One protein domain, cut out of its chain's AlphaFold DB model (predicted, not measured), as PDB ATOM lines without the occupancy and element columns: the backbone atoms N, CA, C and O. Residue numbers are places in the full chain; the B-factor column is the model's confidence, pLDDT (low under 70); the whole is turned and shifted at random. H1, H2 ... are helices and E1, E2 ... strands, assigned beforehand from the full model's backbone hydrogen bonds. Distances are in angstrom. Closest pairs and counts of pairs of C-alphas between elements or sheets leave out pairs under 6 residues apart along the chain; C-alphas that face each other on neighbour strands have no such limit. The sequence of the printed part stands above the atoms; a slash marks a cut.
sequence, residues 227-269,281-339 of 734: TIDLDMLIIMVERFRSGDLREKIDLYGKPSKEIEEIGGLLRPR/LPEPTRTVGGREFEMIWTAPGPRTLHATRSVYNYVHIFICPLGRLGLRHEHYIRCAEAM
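This is residues 227 to 269 and 281 to 339 of the 734 residues of an uncharacterized protein of Steinernema glaseri (UniProt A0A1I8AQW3). A twisted sheet of five antiparallel strands forms a wall, with the long helix H1 packed along one face, over E5 and E4, and the shorter helix H2 set crosswise at one end of the sheet, beside the strands. A third helix, H3, stands off from the sheet on the side away from H1, at the end of the printed part and modelled with low confidence. The printed part has 102 residues, with three named helices and five named strands in the order H1, E1, H2, E2, E3, E4, E5, H3, and the sheet runs E1, E5, E4, E3, E2. The class is mixed, helices and strands. The whole is compact, with a radius of gyration of the C-alphas of 13.2 A, and rounded, spanning 31 by 30 by 27 A.

The two longest strands are E4, residues 303 to 309, 19.7 A from first to last C-alpha, and E5, residues 315 to 321, 19.5 A. C-alpha 303 is at (-32.253, 29.671, -42.451). Beside E5 runs E1, residues 250 to 255, 14.7 A long. Beside E4 runs E3, residues 294 to 298, 13.0 A, and next to it is E2, residues 286 to 288. H1, residues 230 to 242, measures 18.4 A and begins with C-alpha 230 at (-27.827, 10.715, -52.303). H2, residues 257 to 265, measures 12.4 A. H3, residues 329 to 339, measures 15.6 A and ends with C-alpha 339 at (-46.945, 27.228, -67.074).

The sheet is twisted, its C-alphas lying up to 4.0 A off the best plane. E5 and E4 are a hairpin, antiparallel at 158 degrees, with N 306 and O 318 2.8 A apart, within hydrogen-bond range. E4 and E3 are a hairpin at 165 degrees, with N 305 and O 297 at 2.9 A, and E3 and E2 are a hairpin at 161 degrees, with N 296 and O 286 at 2.8 A. E2, E3, E4 and E5 make a meander, each strand the antiparallel neighbour of the one before. E1, an edge strand like E2, is antiparallel to E5 at 154 degrees, with N 315 and O 253 at 2.8 A. Residues 227 to 228 make a short parallel pairing with residues 254 to 255 of E1. H1 and H2 with the sheet make two layers, helices on one face of a sheet. H1 is on the sheet at a height of 9.6 A, over E5 and E4, and runs along the strands, at 2 degrees to E4 on the local plane. The closest C-alphas of H1 and E4 are those of Phe 240 and Leu 305, 7.0 A apart. H2 is on the sheet at a height of 6.4 A, over none of the strands. The closest C-alphas of H2 and E4 are those of Gly 263 and Arg 309, 8.0 A apart. H1 and H2 are close but not clearly touching, with C-alphas 230 and 259 6.2 A apart, and only just about perpendicular at 70.4 degrees. H3 is not on the sheet and is apart from H1 and H2. In H1, H2 and H3 every O i to N i+4 pair is within hydrogen-bond range.

The two C-alphas farthest apart are those of Pro 300 and Met 339, 36.3 A. Residues 270 to 280 are not printed, in the link from H2 to E2, and C-alphas 269 and 281 are 22.6 A apart across this cut. Of the links that are printed whole, none is long; those from H1 to E1 and from E5 to H3 are short, and the others are tight. The mean pLDDT of the printed part is 84.1, and it is under 70 at residues 268 to 269, residue 291 and residues 323 to 339; H3 has a mean of 49.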
ATOM      1  N   THR A 227     -29.921  11.944 -62.694       98.06
ATOM      2  CA  THR A 227     -30.721  11.991 -61.468       98.06
ATOM      3  C   THR A 227     -29.969  12.692 -60.338       98.06
ATOM      4  O   THR A 227     -28.737  12.712 -60.319       98.06
ATOM      5  N   ILE A 228     -30.712  13.262 -59.386       98.00
ATOM      6  CA  ILE A 228     -30.178  13.717 -58.100       98.00
ATOM      7  C   ILE A 228     -29.950  12.475 -57.235       98.00
ATOM      8  O   ILE A 228     -30.903  11.785 -56.854       98.00
ATOM      9  N   ASP A 229     -28.682  12.185 -56.954       97.31
ATOM     10  CA  ASP A 229     -28.270  11.083 -56.088       97.31
ATOM     11  C   ASP A 229     -28.137  11.500 -54.614       97.31
ATOM     12  O   ASP A 229     -28.233  12.681 -54.260       97.31
ATOM     13  N   LEU A 230     -27.971  10.504 -53.741       95.94
ATOM     14  CA  LEU A 230     -27.827  10.715 -52.303       95.94
ATOM     15  C   LEU A 230     -26.596  11.563 -51.960       95.94
ATOM     16  O   LEU A 230     -26.686  12.441 -51.107       95.94
ATOM     17  N   ASP A 231     -25.479  11.377 -52.663       97.50
ATOM     18  CA  ASP A 231     -24.263  12.164 -52.435       97.50
ATOM     19  C   ASP A 231     -24.478  13.649 -52.744       97.50
ATOM     20  O   ASP A 231     -23.991  14.508 -52.014       97.50
ATOM     21  N   MET A 232     -25.210  13.976 -53.816       98.06
ATOM     22  CA  MET A 232     -25.562  15.365 -54.124       98.06
ATOM     23  C   MET A 232     -26.388  15.987 -52.996       98.06
ATOM     24  O   MET A 232     -26.117  17.123 -52.609       98.06
ATOM     25  N   LEU A 233     -27.353  15.249 -52.434       96.75
ATOM     26  CA  LEU A 233     -28.116  15.705 -51.272       96.75
ATOM     27  C   LEU A 233     -27.210  15.899 -50.043       96.75
ATOM     28  O   LEU A 233     -27.297  16.944 -49.400       96.75
ATOM     29  N   ILE A 234     -26.317  14.948 -49.748       96.69
ATOM     30  CA  ILE A 234     -25.366  15.036 -48.626       96.69
ATOM     31  C   ILE A 234     -24.496  16.291 -48.753       96.69
ATOM     32  O   ILE A 234     -24.439  17.073 -47.808       96.69
ATOM     33  N   ILE A 235     -23.912  16.548 -49.932       97.75
ATOM     34  CA  ILE A 235     -23.094  17.749 -50.186       97.75
ATOM     35  C   ILE A 235     -23.876  19.026 -49.850       97.75
ATOM     36  O   ILE A 235     -23.340  19.938 -49.217       97.75
ATOM     37  N   MET A 236     -25.149  19.102 -50.251       97.62
ATOM     38  CA  MET A 236     -25.995  20.260 -49.953       97.62
ATOM     39  C   MET A 236     -26.258  20.411 -48.450       97.62
ATOM     40  O   MET A 236     -26.164  21.518 -47.923       97.62
ATOM     41  N   VAL A 237     -26.558  19.318 -47.747       96.44
ATOM     42  CA  VAL A 237     -26.821  19.349 -46.300       96.44
ATOM     43  C   VAL A 237     -25.556  19.709 -45.514       96.44
ATOM     44  O   VAL A 237     -25.618  20.540 -44.610       96.44
ATOM     45  N   GLU A 238     -24.400  19.150 -45.865       96.25
ATOM     46  CA  GLU A 238     -23.120  19.455 -45.215       96.25
ATOM     47  C   GLU A 238     -22.749  20.931 -45.363       96.25
ATOM     48  O   GLU A 238     -22.502  21.606 -44.363       96.25
ATOM     49  N   ARG A 239     -22.806  21.466 -46.590       96.38
ATOM     50  CA  ARG A 239     -22.526  22.888 -46.840       96.38
ATOM     51  C   ARG A 239     -23.527  23.817 -46.165       96.38
ATOM     52  O   ARG A 239     -23.187  24.929 -45.770       96.38
ATOM     53  N   PHE A 240     -24.784  23.393 -46.052       95.88
ATOM     54  CA  PHE A 240     -25.781  24.152 -45.308       95.88
ATOM     55  C   PHE A 240     -25.401  24.248 -43.827       95.88
ATOM     56  O   PHE A 240     -25.466  25.330 -43.245       95.88
ATOM     57  N   ARG A 241     -24.962  23.133 -43.229       93.94
ATOM     58  CA  ARG A 241     -24.560  23.073 -41.818       93.94
ATOM     59  C   ARG A 241     -23.269  23.837 -41.533       93.94
ATOM     60  O   ARG A 241     -23.165  24.402 -40.449       93.94
ATOM     61  N   SER A 242     -22.326  23.880 -42.476       94.50
ATOM     62  CA  SER A 242     -21.100  24.682 -42.347       94.50
ATOM     63  C   SER A 242     -21.337  26.184 -42.544       94.50
ATOM     64  O   SER A 242     -20.469  26.983 -42.210       94.50
ATOM     65  N   GLY A 243     -22.506  26.591 -43.055       94.00
ATOM     66  CA  GLY A 243     -22.798  27.988 -43.384       94.00
ATOM     67  C   GLY A 243     -22.245  28.435 -44.742       94.00
ATOM     68  O   GLY A 243     -22.374  29.608 -45.090       94.00
ATOM     69  N   ASP A 244     -21.707  27.511 -45.545       94.56
ATOM     70  CA  ASP A 244     -21.067  27.792 -46.839       94.56
ATOM     71  C   ASP A 244     -22.057  27.960 -48.004       94.56
ATOM     72  O   ASP A 244     -21.648  28.154 -49.156       94.56
ATOM     73  N   LEU A 245     -23.367  27.854 -47.751       93.06
ATOM     74  CA  LEU A 245     -24.405  28.051 -48.764       93.06
ATOM     75  C   LEU A 245     -24.955  29.484 -48.792       93.06
ATOM     76  O   LEU A 245     -25.289  30.086 -47.769       93.06
ATOM     77  N   ARG A 246     -25.127  30.006 -50.012       91.31
ATOM     78  CA  ARG A 246     -25.731  31.321 -50.287       91.31
ATOM     79  C   ARG A 246     -27.259  31.283 -50.164       91.31
ATOM     80  O   ARG A 246     -27.881  30.234 -50.223       91.31
ATOM     81  N   GLU A 247     -27.902  32.444 -50.066       86.06
ATOM     82  CA  GLU A 247     -29.361  32.543 -49.839       86.06
ATOM     83  C   GLU A 247     -30.248  32.139 -51.030       86.06
ATOM     84  O   GLU A 247     -31.466  32.067 -50.888       86.06
ATOM     85  N   LYS A 248     -29.675  31.907 -52.213       90.44
ATOM     86  CA  LYS A 248     -30.414  31.642 -53.461       90.44
ATOM     87  C   LYS A 248     -29.926  30.357 -54.111       90.44
ATOM     88  O   LYS A 248     -29.435  30.373 -55.237       90.44
ATOM     89  N   ILE A 249     -29.976  29.292 -53.326       94.69
ATOM     90  CA  ILE A 249     -29.547  27.963 -53.730       94.69
ATOM     91  C   ILE A 249     -30.747  27.186 -54.245       94.69
ATOM     92  O   ILE A 249     -31.758  27.112 -53.551       94.69
ATOM     93  N   ASP A 250     -30.597  26.594 -55.425       96.50
ATOM     94  CA  ASP A 250     -31.618  25.785 -56.081       96.50
ATOM     95  C   ASP A 250     -31.000  24.560 -56.770       96.50
ATOM     96  O   ASP A 250     -30.153  24.687 -57.656       96.50
ATOM     97  N   LEU A 251     -31.468  23.365 -56.427       97.62
ATOM     98  CA  LEU A 251     -31.112  22.116 -57.100       97.62
ATOM     99  C   LEU A 251     -32.389  21.386 -57.535       97.62
ATOM    100  O   LEU A 251     -33.231  21.063 -56.702       97.62
ATOM    101  N   TYR A 252     -32.523  21.137 -58.840       97.19
ATOM    102  CA  TYR A 252     -33.683  20.492 -59.460       97.19
ATOM    103  C   TYR A 252     -33.280  19.276 -60.291       97.19
ATOM    104  O   TYR A 252     -32.326  19.343 -61.063       97.19
ATOM    105  N   GLY A 253     -34.052  18.192 -60.218       97.38
ATOM    106  CA  GLY A 253     -33.817  16.999 -61.036       97.38
ATOM    107  C   GLY A 253     -34.701  15.822 -60.647       97.38
ATOM    108  O   GLY A 253     -35.438  15.888 -59.666       97.38
ATOM    109  N   LYS A 254     -34.658  14.743 -61.432       97.00
ATOM    110  CA  LYS A 254     -35.359  13.493 -61.097       97.00
ATOM    111  C   LYS A 254     -34.653  12.826 -59.909       97.00
ATOM    112  O   LYS A 254     -33.420  12.841 -59.896       97.00
ATOM    113  N   PRO A 255     -35.363  12.257 -58.924       97.00
ATOM    114  CA  PRO A 255     -34.718  11.494 -57.867       97.00
ATOM    115  C   PRO A 255     -34.040  10.251 -58.450       97.00
ATOM    116  O   PRO A 255     -34.535   9.628 -59.388       97.00
ATOM    117  N   SER A 256     -32.895   9.893 -57.885       96.69
ATOM    118  CA  SER A 256     -32.342   8.541 -57.995       96.69
ATOM    119  C   SER A 256     -33.186   7.544 -57.193       96.69
ATOM    120  O   SER A 256     -34.008   7.945 -56.365       96.69
ATOM    121  N   LYS A 257     -32.971   6.244 -57.410       95.19
ATOM    122  CA  LYS A 257     -33.717   5.188 -56.713       95.19
ATOM    123  C   LYS A 257     -33.534   5.279 -55.193       95.19
ATOM    124  O   LYS A 257     -34.501   5.142 -54.455       95.19
ATOM    125  N   GLU A 258     -32.332   5.607 -54.734       93.75
ATOM    126  CA  GLU A 258     -31.999   5.787 -53.319       93.75
ATOM    127  C   GLU A 258     -32.808   6.935 -52.694       93.75
ATOM    128  O   GLU A 258     -33.368   6.804 -51.606       93.75
ATOM    129  N   ILE A 259     -32.936   8.060 -53.407       93.88
ATOM    130  CA  ILE A 259     -33.760   9.191 -52.957       93.88
ATOM    131  C   ILE A 259     -35.255   8.835 -52.986       93.88
ATOM    132  O   ILE A 259     -36.014   9.270 -52.113       93.88
ATOM    133  N   GLU A 260     -35.704   8.037 -53.960       92.69
ATOM    134  CA  GLU A 260     -37.082   7.540 -53.994       92.69
ATOM    135  C   GLU A 260     -37.398   6.616 -52.813       92.69
ATOM    136  O   GLU A 260     -38.482   6.742 -52.238       92.69
ATOM    137  N   GLU A 261     -36.468   5.738 -52.435       91.50
ATOM    138  CA  GLU A 261     -36.578   4.835 -51.284       91.50
ATOM    139  C   GLU A 261     -36.657   5.620 -49.968       91.50
ATOM    140  O   GLU A 261     -37.582   5.390 -49.186       91.50
ATOM    141  N   ILE A 262     -35.794   6.628 -49.770       88.25
ATOM    142  CA  ILE A 262     -35.883   7.556 -48.625       88.25
ATOM    143  C   ILE A 262     -37.267   8.215 -48.586       88.25
ATOM    144  O   ILE A 262     -37.938   8.222 -47.554       88.25
ATOM    145  N   GLY A 263     -37.746   8.711 -49.727       86.06
ATOM    146  CA  GLY A 263     -39.077   9.302 -49.833       86.06
ATOM    147  C   GLY A 263     -40.228   8.330 -49.551       86.06
ATOM    148  O   GLY A 263     -41.282   8.744 -49.066       86.06
ATOM    149  N   GLY A 264     -40.048   7.046 -49.867       86.44
ATOM    150  CA  GLY A 264     -40.996   5.976 -49.573       86.44
ATOM    151  C   GLY A 264     -41.088   5.673 -48.078       86.44
ATOM    152  O   GLY A 264     -42.197   5.537 -47.561       86.44
ATOM    153  N   LEU A 265     -39.942   5.648 -47.389       81.75
ATOM    154  CA  LEU A 265     -39.843   5.410 -45.943       81.75
ATOM    155  C   LEU A 265     -40.454   6.540 -45.104       81.75
ATOM    156  O   LEU A 265     -40.958   6.296 -44.014       81.75
ATOM    157  N   LEU A 266     -40.467   7.771 -45.622       79.19
ATOM    158  CA  LEU A 266     -41.059   8.931 -44.945       79.19
ATOM    159  C   LEU A 266     -42.597   8.994 -45.036       79.19
ATOM    160  O   LEU A 266     -43.208   9.970 -44.586       79.19
ATOM    161  N   ARG A 267     -43.260   7.987 -45.624       78.50
ATOM    162  CA  ARG A 267     -44.725   7.961 -45.714       78.50
ATOM    163  C   ARG A 267     -45.357   7.607 -44.352       78.50
ATOM    164  O   ARG A 267     -45.002   6.577 -43.790       78.50
ATOM    165  N   PRO A 268     -46.341   8.380 -43.841       64.06
ATOM    166  CA  PRO A 268     -46.843   8.276 -42.454       64.06
ATOM    167  C   PRO A 268     -47.670   7.032 -42.065       64.06
ATOM    168  O   PRO A 268     -48.676   7.195 -41.373       64.06
ATOM    169  N   ARG A 269     -47.359   5.810 -42.518       58.22
ATOM    170  CA  ARG A 269     -48.245   4.656 -42.259       58.22
ATOM    171  C   ARG A 269     -47.788   3.636 -41.233       58.22
ATOM    172  O   ARG A 269     -48.668   3.052 -40.619       58.22
ATOM    173  N   LEU A 281     -25.874  10.632 -44.044       88.75
ATOM    174  CA  LEU A 281     -26.846  11.728 -44.227       88.75
ATOM    175  C   LEU A 281     -27.264  12.295 -42.860       88.75
ATOM    176  O   LEU A 281     -27.844  11.562 -42.060       88.75
ATOM    177  N   PRO A 282     -27.042  13.594 -42.581       89.38
ATOM    178  CA  PRO A 282     -27.497  14.190 -41.333       89.38
ATOM    179  C   PRO A 282     -29.013  14.090 -41.165       89.38
ATOM    180  O   PRO A 282     -29.758  14.402 -42.098       89.38
ATOM    181  N   GLU A 283     -29.468  13.722 -39.966       89.62
ATOM    182  CA  GLU A 283     -30.899  13.634 -39.673       89.62
ATOM    183  C   GLU A 283     -31.595  14.988 -39.922       89.62
ATOM    184  O   GLU A 283     -31.118  16.030 -39.449       89.62
ATOM    185  N   PRO A 284     -32.707  15.013 -40.683       92.12
ATOM    186  CA  PRO A 284     -33.496  16.224 -40.856       92.12
ATOM    187  C   PRO A 284     -34.127  16.636 -39.525       92.12
ATOM    188  O   PRO A 284     -34.657  15.814 -38.784       92.12
ATOM    189  N   THR A 285     -34.132  17.938 -39.244       91.88
ATOM    190  CA  THR A 285     -34.788  18.514 -38.059       91.88
ATOM    191  C   THR A 285     -36.289  18.241 -38.058       91.88
ATOM    192  O   THR A 285     -36.905  18.094 -37.004       91.88
ATOM    193  N   ARG A 286     -36.896  18.205 -39.247       90.62
ATOM    194  CA  ARG A 286     -38.311  17.895 -39.415       90.62
ATOM    195  C   ARG A 286     -38.541  17.168 -40.728       90.62
ATOM    196  O   ARG A 286     -38.021  17.559 -41.768       90.62
ATOM    197  N   THR A 287     -39.402  16.164 -40.675       87.00
ATOM    198  CA  THR A 287     -39.961  15.499 -41.850       87.00
ATOM    199  C   THR A 287     -41.457  15.759 -41.888       87.00
ATOM    200  O   THR A 287     -42.155  15.525 -40.898       87.00
ATOM    201  N   VAL A 288     -41.967  16.249 -43.011       85.56
ATOM    202  CA  VAL A 288     -43.407  16.396 -43.235       85.56
ATOM    203  C   VAL A 288     -43.830  15.300 -44.202       85.56
ATOM    204  O   VAL A 288     -43.411  15.275 -45.359       85.56
ATOM    205  N   GLY A 289     -44.617  14.351 -43.697       73.12
ATOM    206  CA  GLY A 289     -45.104  13.226 -44.487       73.12
ATOM    207  C   GLY A 289     -46.479  13.504 -45.099       73.12
ATOM    208  O   GLY A 289     -47.413  13.912 -44.410       73.12
ATOM    209  N   GLY A 290     -46.602  13.255 -46.403       77.75
ATOM    210  CA  GLY A 290     -47.814  13.425 -47.206       77.75
ATOM    211  C   GLY A 290     -47.720  12.662 -48.536       77.75
ATOM    212  O   GLY A 290     -47.007  11.665 -48.637       77.75
ATOM    213  N   ARG A 291     -48.445  13.100 -49.581       66.56
ATOM    214  CA  ARG A 291     -48.166  12.623 -50.961       66.56
ATOM    215  C   ARG A 291     -46.827  13.151 -51.477       66.56
ATOM    216  O   ARG A 291     -46.177  12.478 -52.268       66.56
ATOM    217  N   GLU A 292     -46.462  14.331 -51.010       80.94
ATOM    218  CA  GLU A 292     -45.150  14.941 -51.155       80.94
ATOM    219  C   GLU A 292     -44.426  14.702 -49.833       80.94
ATOM    220  O   GLU A 292     -45.043  14.803 -48.767       80.94
ATOM    221  N   PHE A 293     -43.157  14.314 -49.898       84.88
ATOM    222  CA  PHE A 293     -42.313  14.346 -48.714       84.88
ATOM    223  C   PHE A 293     -41.532  15.651 -48.730       84.88
ATOM    224  O   PHE A 293     -41.105  16.129 -49.786       84.88
ATOM    225  N   GLU A 294     -41.339  16.197 -47.542       92.56
ATOM    226  CA  GLU A 294     -40.477  17.337 -47.307       92.56
ATOM    227  C   GLU A 294     -39.540  16.993 -46.152       92.56
ATOM    228  O   GLU A 294     -39.980  16.627 -45.059       92.56
ATOM    229  N   MET A 295     -38.241  17.096 -46.413       93.75
ATOM    230  CA  MET A 295     -37.205  17.045 -45.389       93.75
ATOM    231  C   MET A 295     -36.694  18.460 -45.141       93.75
ATOM    232  O   MET A 295     -36.413  19.193 -46.092       93.75
ATOM    233  N   ILE A 296     -36.584  18.835 -43.869       94.75
ATOM    234  CA  ILE A 296     -36.180  20.174 -43.443       94.75
ATOM    235  C   ILE A 296     -34.995  20.050 -42.493       94.75
ATOM    236  O   ILE A 296     -35.092  19.392 -41.456       94.75
ATOM    237  N   TRP A 297     -33.902  20.738 -42.814       95.81
ATOM    238  CA  TRP A 297     -32.761  20.925 -41.921       95.81
ATOM    239  C   TRP A 297     -32.718  22.374 -41.449       95.81
ATOM    240  O   TRP A 297     -32.828  23.302 -42.253       95.81
ATOM    241  N   THR A 298     -32.512  22.569 -40.152       94.25
ATOM    242  CA  THR A 298     -32.345  23.890 -39.540       94.25
ATOM    243  C   THR A 298     -30.894  24.056 -39.095       94.25
ATOM    244  O   THR A 298     -30.363  23.205 -38.385       94.25
ATOM    245  N   ALA A 299     -30.243  25.140 -39.519       87.56
ATOM    246  CA  ALA A 299     -28.905  25.517 -39.056       87.56
ATOM    247  C   ALA A 299     -29.005  26.568 -37.931       87.56
ATOM    248  O   ALA A 299     -30.061  27.187 -37.777       87.56
ATOM    249  N   PRO A 300     -27.933  26.816 -37.153       81.19
ATOM    250  CA  PRO A 300     -27.872  27.959 -36.247       81.19
ATOM    251  C   PRO A 300     -28.073  29.267 -37.032       81.19
ATOM    252  O   PRO A 300     -27.203  29.695 -37.785       81.19
ATOM    253  N   GLY A 301     -29.253  29.879 -36.905       84.50
ATOM    254  CA  GLY A 301     -29.620  31.107 -37.613       84.50
ATOM    255  C   GLY A 301     -30.997  31.040 -38.286       84.50
ATOM    256  O   GLY A 301     -31.710  30.044 -38.180       84.50
ATOM    257  N   PRO A 302     -31.407  32.107 -38.994       89.38
ATOM    258  CA  PRO A 302     -32.739  32.223 -39.571       89.38
ATOM    259  C   PRO A 302     -32.838  31.538 -40.944       89.38
ATOM    260  O   PRO A 302     -33.462  32.080 -41.852       89.38
ATOM    261  N   ARG A 303     -32.205  30.379 -41.158       93.06
ATOM    262  CA  ARG A 303     -32.253  29.671 -42.451       93.06
ATOM    263  C   ARG A 303     -32.644  28.209 -42.270       93.06
ATOM    264  O   ARG A 303     -32.217  27.563 -41.317       93.06
ATOM    265  N   THR A 304     -33.417  27.695 -43.219       94.88
ATOM    266  CA  THR A 304     -33.768  26.278 -43.342       94.88
ATOM    267  C   THR A 304     -33.427  25.780 -44.742       94.88
ATOM    268  O   THR A 304     -33.610  26.498 -45.726       94.88
ATOM    269  N   LEU A 305     -32.918  24.554 -44.841       96.25
ATOM    270  CA  LEU A 305     -32.753  23.837 -46.103       96.25
ATOM    271  C   LEU A 305     -33.932  22.885 -46.262       96.25
ATOM    272  O   LEU A 305     -34.231  22.116 -45.351       96.25
ATOM    273  N   HIS A 306     -34.581  22.939 -47.415       95.38
ATOM    274  CA  HIS A 306     -35.718  22.101 -47.757       95.38
ATOM    275  C   HIS A 306     -35.322  21.165 -48.890       95.38
ATOM    276  O   HIS A 306     -34.693  21.607 -49.849       95.38
ATOM    277  N   ALA A 307     -35.715  19.900 -48.791       96.12
ATOM    278  CA  ALA A 307     -35.730  18.958 -49.901       96.12
ATOM    279  C   ALA A 307     -37.162  18.449 -50.075       96.12
ATOM    280  O   ALA A 307     -37.667  17.710 -49.226       96.12
ATOM    281  N   THR A 308     -37.818  18.867 -51.152       94.56
ATOM    282  CA  THR A 308     -39.209  18.519 -51.460       94.56
ATOM    283  C   THR A 308     -39.276  17.646 -52.706       94.56
ATOM    284  O   THR A 308     -38.492  17.808 -53.643       94.56
ATOM    285  N   ARG A 309     -40.225  16.706 -52.732       91.56
ATOM    286  CA  ARG A 309     -40.584  15.967 -53.952       91.56
ATOM    287  C   ARG A 309     -41.868  16.535 -54.534       91.56
ATOM    288  O   ARG A 309     -42.892  16.518 -53.862       91.56
ATOM    289  N   SER A 310     -41.815  16.988 -55.782       87.81
ATOM    290  CA  SER A 310     -42.988  17.478 -56.505       87.81
ATOM    291  C   SER A 310     -43.871  16.335 -57.008       87.81
ATOM    292  O   SER A 310     -43.447  15.177 -57.114       87.81
ATOM    293  N   VAL A 311     -45.102  16.673 -57.403       83.19
ATOM    294  CA  VAL A 311     -46.057  15.727 -58.010       83.19
ATOM    295  C   VAL A 311     -45.577  15.114 -59.329       83.19
ATOM    296  O   VAL A 311     -46.045  14.040 -59.697       83.19
ATOM    297  N   TYR A 312     -44.620  15.751 -60.007       84.19
ATOM    298  CA  TYR A 312     -44.038  15.303 -61.280       84.19
ATOM    299  C   TYR A 312     -42.814  14.404 -61.099       84.19
ATOM    300  O   TYR A 312     -42.050  14.179 -62.033       84.19
ATOM    301  N   ASN A 313     -42.609  13.896 -59.885       90.38
ATOM    302  CA  ASN A 313     -41.449  13.095 -59.538       90.38
ATOM    303  C   ASN A 313     -40.113  13.834 -59.741       90.38
ATOM    304  O   ASN A 313     -39.137  13.244 -60.195       90.38
ATOM    305  N   TYR A 314     -40.054  15.121 -59.394       93.88
ATOM    306  CA  TYR A 314     -38.791  15.852 -59.285       93.88
ATOM    307  C   TYR A 314     -38.468  16.128 -57.823       93.88
ATOM    308  O   TYR A 314     -39.364  16.303 -57.002       93.88
ATOM    309  N   VAL A 315     -37.181  16.199 -57.512       95.25
ATOM    310  CA  VAL A 315     -36.669  16.696 -56.241       95.25
ATOM    311  C   VAL A 315     -36.246  18.145 -56.430       95.25
ATOM    312  O   VAL A 315     -35.563  18.477 -57.402       95.25
ATOM    313  N   HIS A 316     -36.667  18.997 -55.499       96.25
ATOM    314  CA  HIS A 316     -36.238  20.384 -55.387       96.25
ATOM    315  C   HIS A 316     -35.579  20.589 -54.026       96.25
ATOM    316  O   HIS A 316     -36.203  20.382 -52.988       96.25
ATOM    317  N   ILE A 317     -34.308  20.980 -54.037       96.31
ATOM    318  CA  ILE A 317     -33.558  21.341 -52.833       96.31
ATOM    319  C   ILE A 317     -33.283  22.845 -52.862       96.31
ATOM    320  O   ILE A 317     -32.717  23.342 -53.838       96.31
ATOM    321  N   PHE A 318     -33.678  23.567 -51.813       95.88
ATOM    322  CA  PHE A 318     -33.541  25.026 -51.739       95.88
ATOM    323  C   PHE A 318     -33.418  25.550 -50.309       95.88
ATOM    324  O   PHE A 318     -33.797  24.884 -49.344       95.88
ATOM    325  N   ILE A 319     -32.912  26.778 -50.171       93.94
ATOM    326  CA  ILE A 319     -32.832  27.482 -48.883       93.94
ATOM    327  C   ILE A 319     -34.010  28.443 -48.723       93.94
ATOM    328  O   ILE A 319     -34.306  29.244 -49.610       93.94
ATOM    329  N   CYS A 320     -34.645  28.409 -47.552       92.00
ATOM    330  CA  CYS A 320     -35.671  29.359 -47.150       92.00
ATOM    331  C   CYS A 320     -35.202  30.185 -45.937       92.00
ATOM    332  O   CYS A 320     -34.761  29.617 -44.937       92.00
ATOM    333  N   PRO A 321     -35.302  31.527 -45.968       86.44
ATOM    334  CA  PRO A 321     -35.159  32.340 -44.765       86.44
ATOM    335  C   PRO A 321     -36.360  32.128 -43.824       86.44
ATOM    336  O   PRO A 321     -37.516  32.298 -44.236       86.44
ATOM    337  N   LEU A 322     -36.101  31.808 -42.552       76.44
ATOM    338  CA  LEU A 322     -37.095  31.783 -41.475       76.44
ATOM    339  C   LEU A 322     -37.849  33.126 -41.458       76.44
ATOM    340  O   LEU A 322     -37.246  34.197 -41.443       76.44
ATOM    341  N   GLY A 323     -39.182  33.059 -41.514       69.88
ATOM    342  CA  GLY A 323     -40.073  34.229 -41.543       69.88
ATOM    343  C   GLY A 323     -40.731  34.543 -42.895       69.88
ATOM    344  O   GLY A 323     -41.610  35.400 -42.945       69.88
ATOM    345  N   ARG A 324     -40.385  33.848 -43.995       63.75
ATOM    346  CA  ARG A 324     -41.053  34.019 -45.314       63.75
ATOM    347  C   ARG A 324     -41.896  32.829 -45.793       63.75
ATOM    348  O   ARG A 324     -42.476  32.894 -46.879       63.75
ATOM    349  N   LEU A 325     -42.010  31.778 -44.981       55.09
ATOM    350  CA  LEU A 325     -42.647  30.500 -45.336       55.09
ATOM    351  C   LEU A 325     -44.158  30.575 -45.633       55.09
ATOM    352  O   LEU A 325     -44.678  29.695 -46.306       55.09
ATOM    353  N   GLY A 326     -44.869  31.621 -45.205       47.78
ATOM    354  CA  GLY A 326     -46.337  31.609 -45.239       47.78
ATOM    355  C   GLY A 326     -47.012  31.771 -46.609       47.78
ATOM    356  O   GLY A 326     -48.167  31.383 -46.737       47.78
ATOM    357  N   LEU A 327     -46.374  32.384 -47.621       50.22
ATOM    358  CA  LEU A 327     -47.152  32.931 -48.757       50.22
ATOM    359  C   LEU A 327     -46.532  32.811 -50.158       50.22
ATOM    360  O   LEU A 327     -47.271  32.804 -51.140       50.22
ATOM    361  N   ARG A 328     -45.201  32.732 -50.305       50.28
ATOM    362  CA  ARG A 328     -44.568  32.788 -51.643       50.28
ATOM    363  C   ARG A 328     -44.250  31.426 -52.256       50.28
ATOM    364  O   ARG A 328     -44.229  31.328 -53.477       50.28
ATOM    365  N   HIS A 329     -44.008  30.397 -51.448       52.91
ATOM    366  CA  HIS A 329     -43.439  29.145 -51.951       52.91
ATOM    367  C   HIS A 329     -44.480  28.222 -52.605       52.91
ATOM    368  O   HIS A 329     -44.284  27.832 -53.754       52.91
ATOM    369  N   GLU A 330     -45.640  27.995 -51.968       52.47
ATOM    370  CA  GLU A 330     -46.757  27.287 -52.621       52.47
ATOM    371  C   GLU A 330     -47.185  27.986 -53.919       52.47
ATOM    372  O   GLU A 330     -47.505  27.324 -54.896       52.47
ATOM    373  N   HIS A 331     -47.188  29.323 -53.953       46.44
ATOM    374  CA  HIS A 331     -47.574  30.075 -55.147       46.44
ATOM    375  C   HIS A 331     -46.526  29.966 -56.264       46.44
ATOM    376  O   HIS A 331     -46.892  29.838 -57.425       46.44
ATOM    377  N   TYR A 332     -45.231  29.980 -55.933       51.19
ATOM    378  CA  TYR A 332     -44.151  29.877 -56.919       51.19
ATOM    379  C   TYR A 332     -44.068  28.483 -57.550       51.19
ATOM    380  O   TYR A 332     -43.983  28.391 -58.772       51.19
ATOM    381  N   ILE A 333     -44.171  27.422 -56.738       53.50
ATOM    382  CA  ILE A 333     -44.274  26.044 -57.238       53.50
ATOM    383  C   ILE A 333     -45.525  25.923 -58.120       53.50
ATOM    384  O   ILE A 333     -45.401  25.615 -59.299       53.50
ATOM    385  N   ARG A 334     -46.702  26.346 -57.639       51.19
ATOM    386  CA  ARG A 334     -47.963  26.247 -58.401       51.19
ATOM    387  C   ARG A 334     -47.996  27.077 -59.692       51.19
ATOM    388  O   ARG A 334     -48.641  26.678 -60.657       51.19
ATOM    389  N   CYS A 335     -47.330  28.233 -59.740       41.66
ATOM    390  CA  CYS A 335     -47.240  29.053 -60.953       41.66
ATOM    391  C   CYS A 335     -46.230  28.502 -61.966       41.66
ATOM    392  O   CYS A 335     -46.483  28.604 -63.167       41.66
ATOM    393  N   ALA A 336     -45.115  27.927 -61.507       50.28
ATOM    394  CA  ALA A 336     -44.183  27.214 -62.378       50.28
ATOM    395  C   ALA A 336     -44.849  25.961 -62.975       50.28
ATOM    396  O   ALA A 336     -44.775  25.749 -64.182       50.28
ATOM    397  N   GLU A 337     -45.607  25.224 -62.159       55.62
ATOM    398  CA  GLU A 337     -46.389  24.052 -62.568       55.62
ATOM    399  C   GLU A 337     -47.488  24.409 -63.587       55.62
ATOM    400  O   GLU A 337     -47.630  23.743 -64.608       55.62
ATOM    401  N   ALA A 338     -48.230  25.506 -63.382       44.03
ATOM    402  CA  ALA A 338     -49.298  25.928 -64.299       44.03
ATOM    403  C   ALA A 338     -48.796  26.369 -65.689       44.03
ATOM    404  O   ALA A 338     -49.527  26.242 -66.670       44.03
ATOM    405  N   MET A 339     -47.565  26.885 -65.787       40.25
ATOM    406  CA  MET A 339     -46.945  27.228 -67.074       40.25
ATOM    407  C   MET A 339     -46.355  26.002 -67.794       40.25
ATOM    408  O   MET A 339     -46.240  26.030 -69.017       40.25
TER     409      MET A 339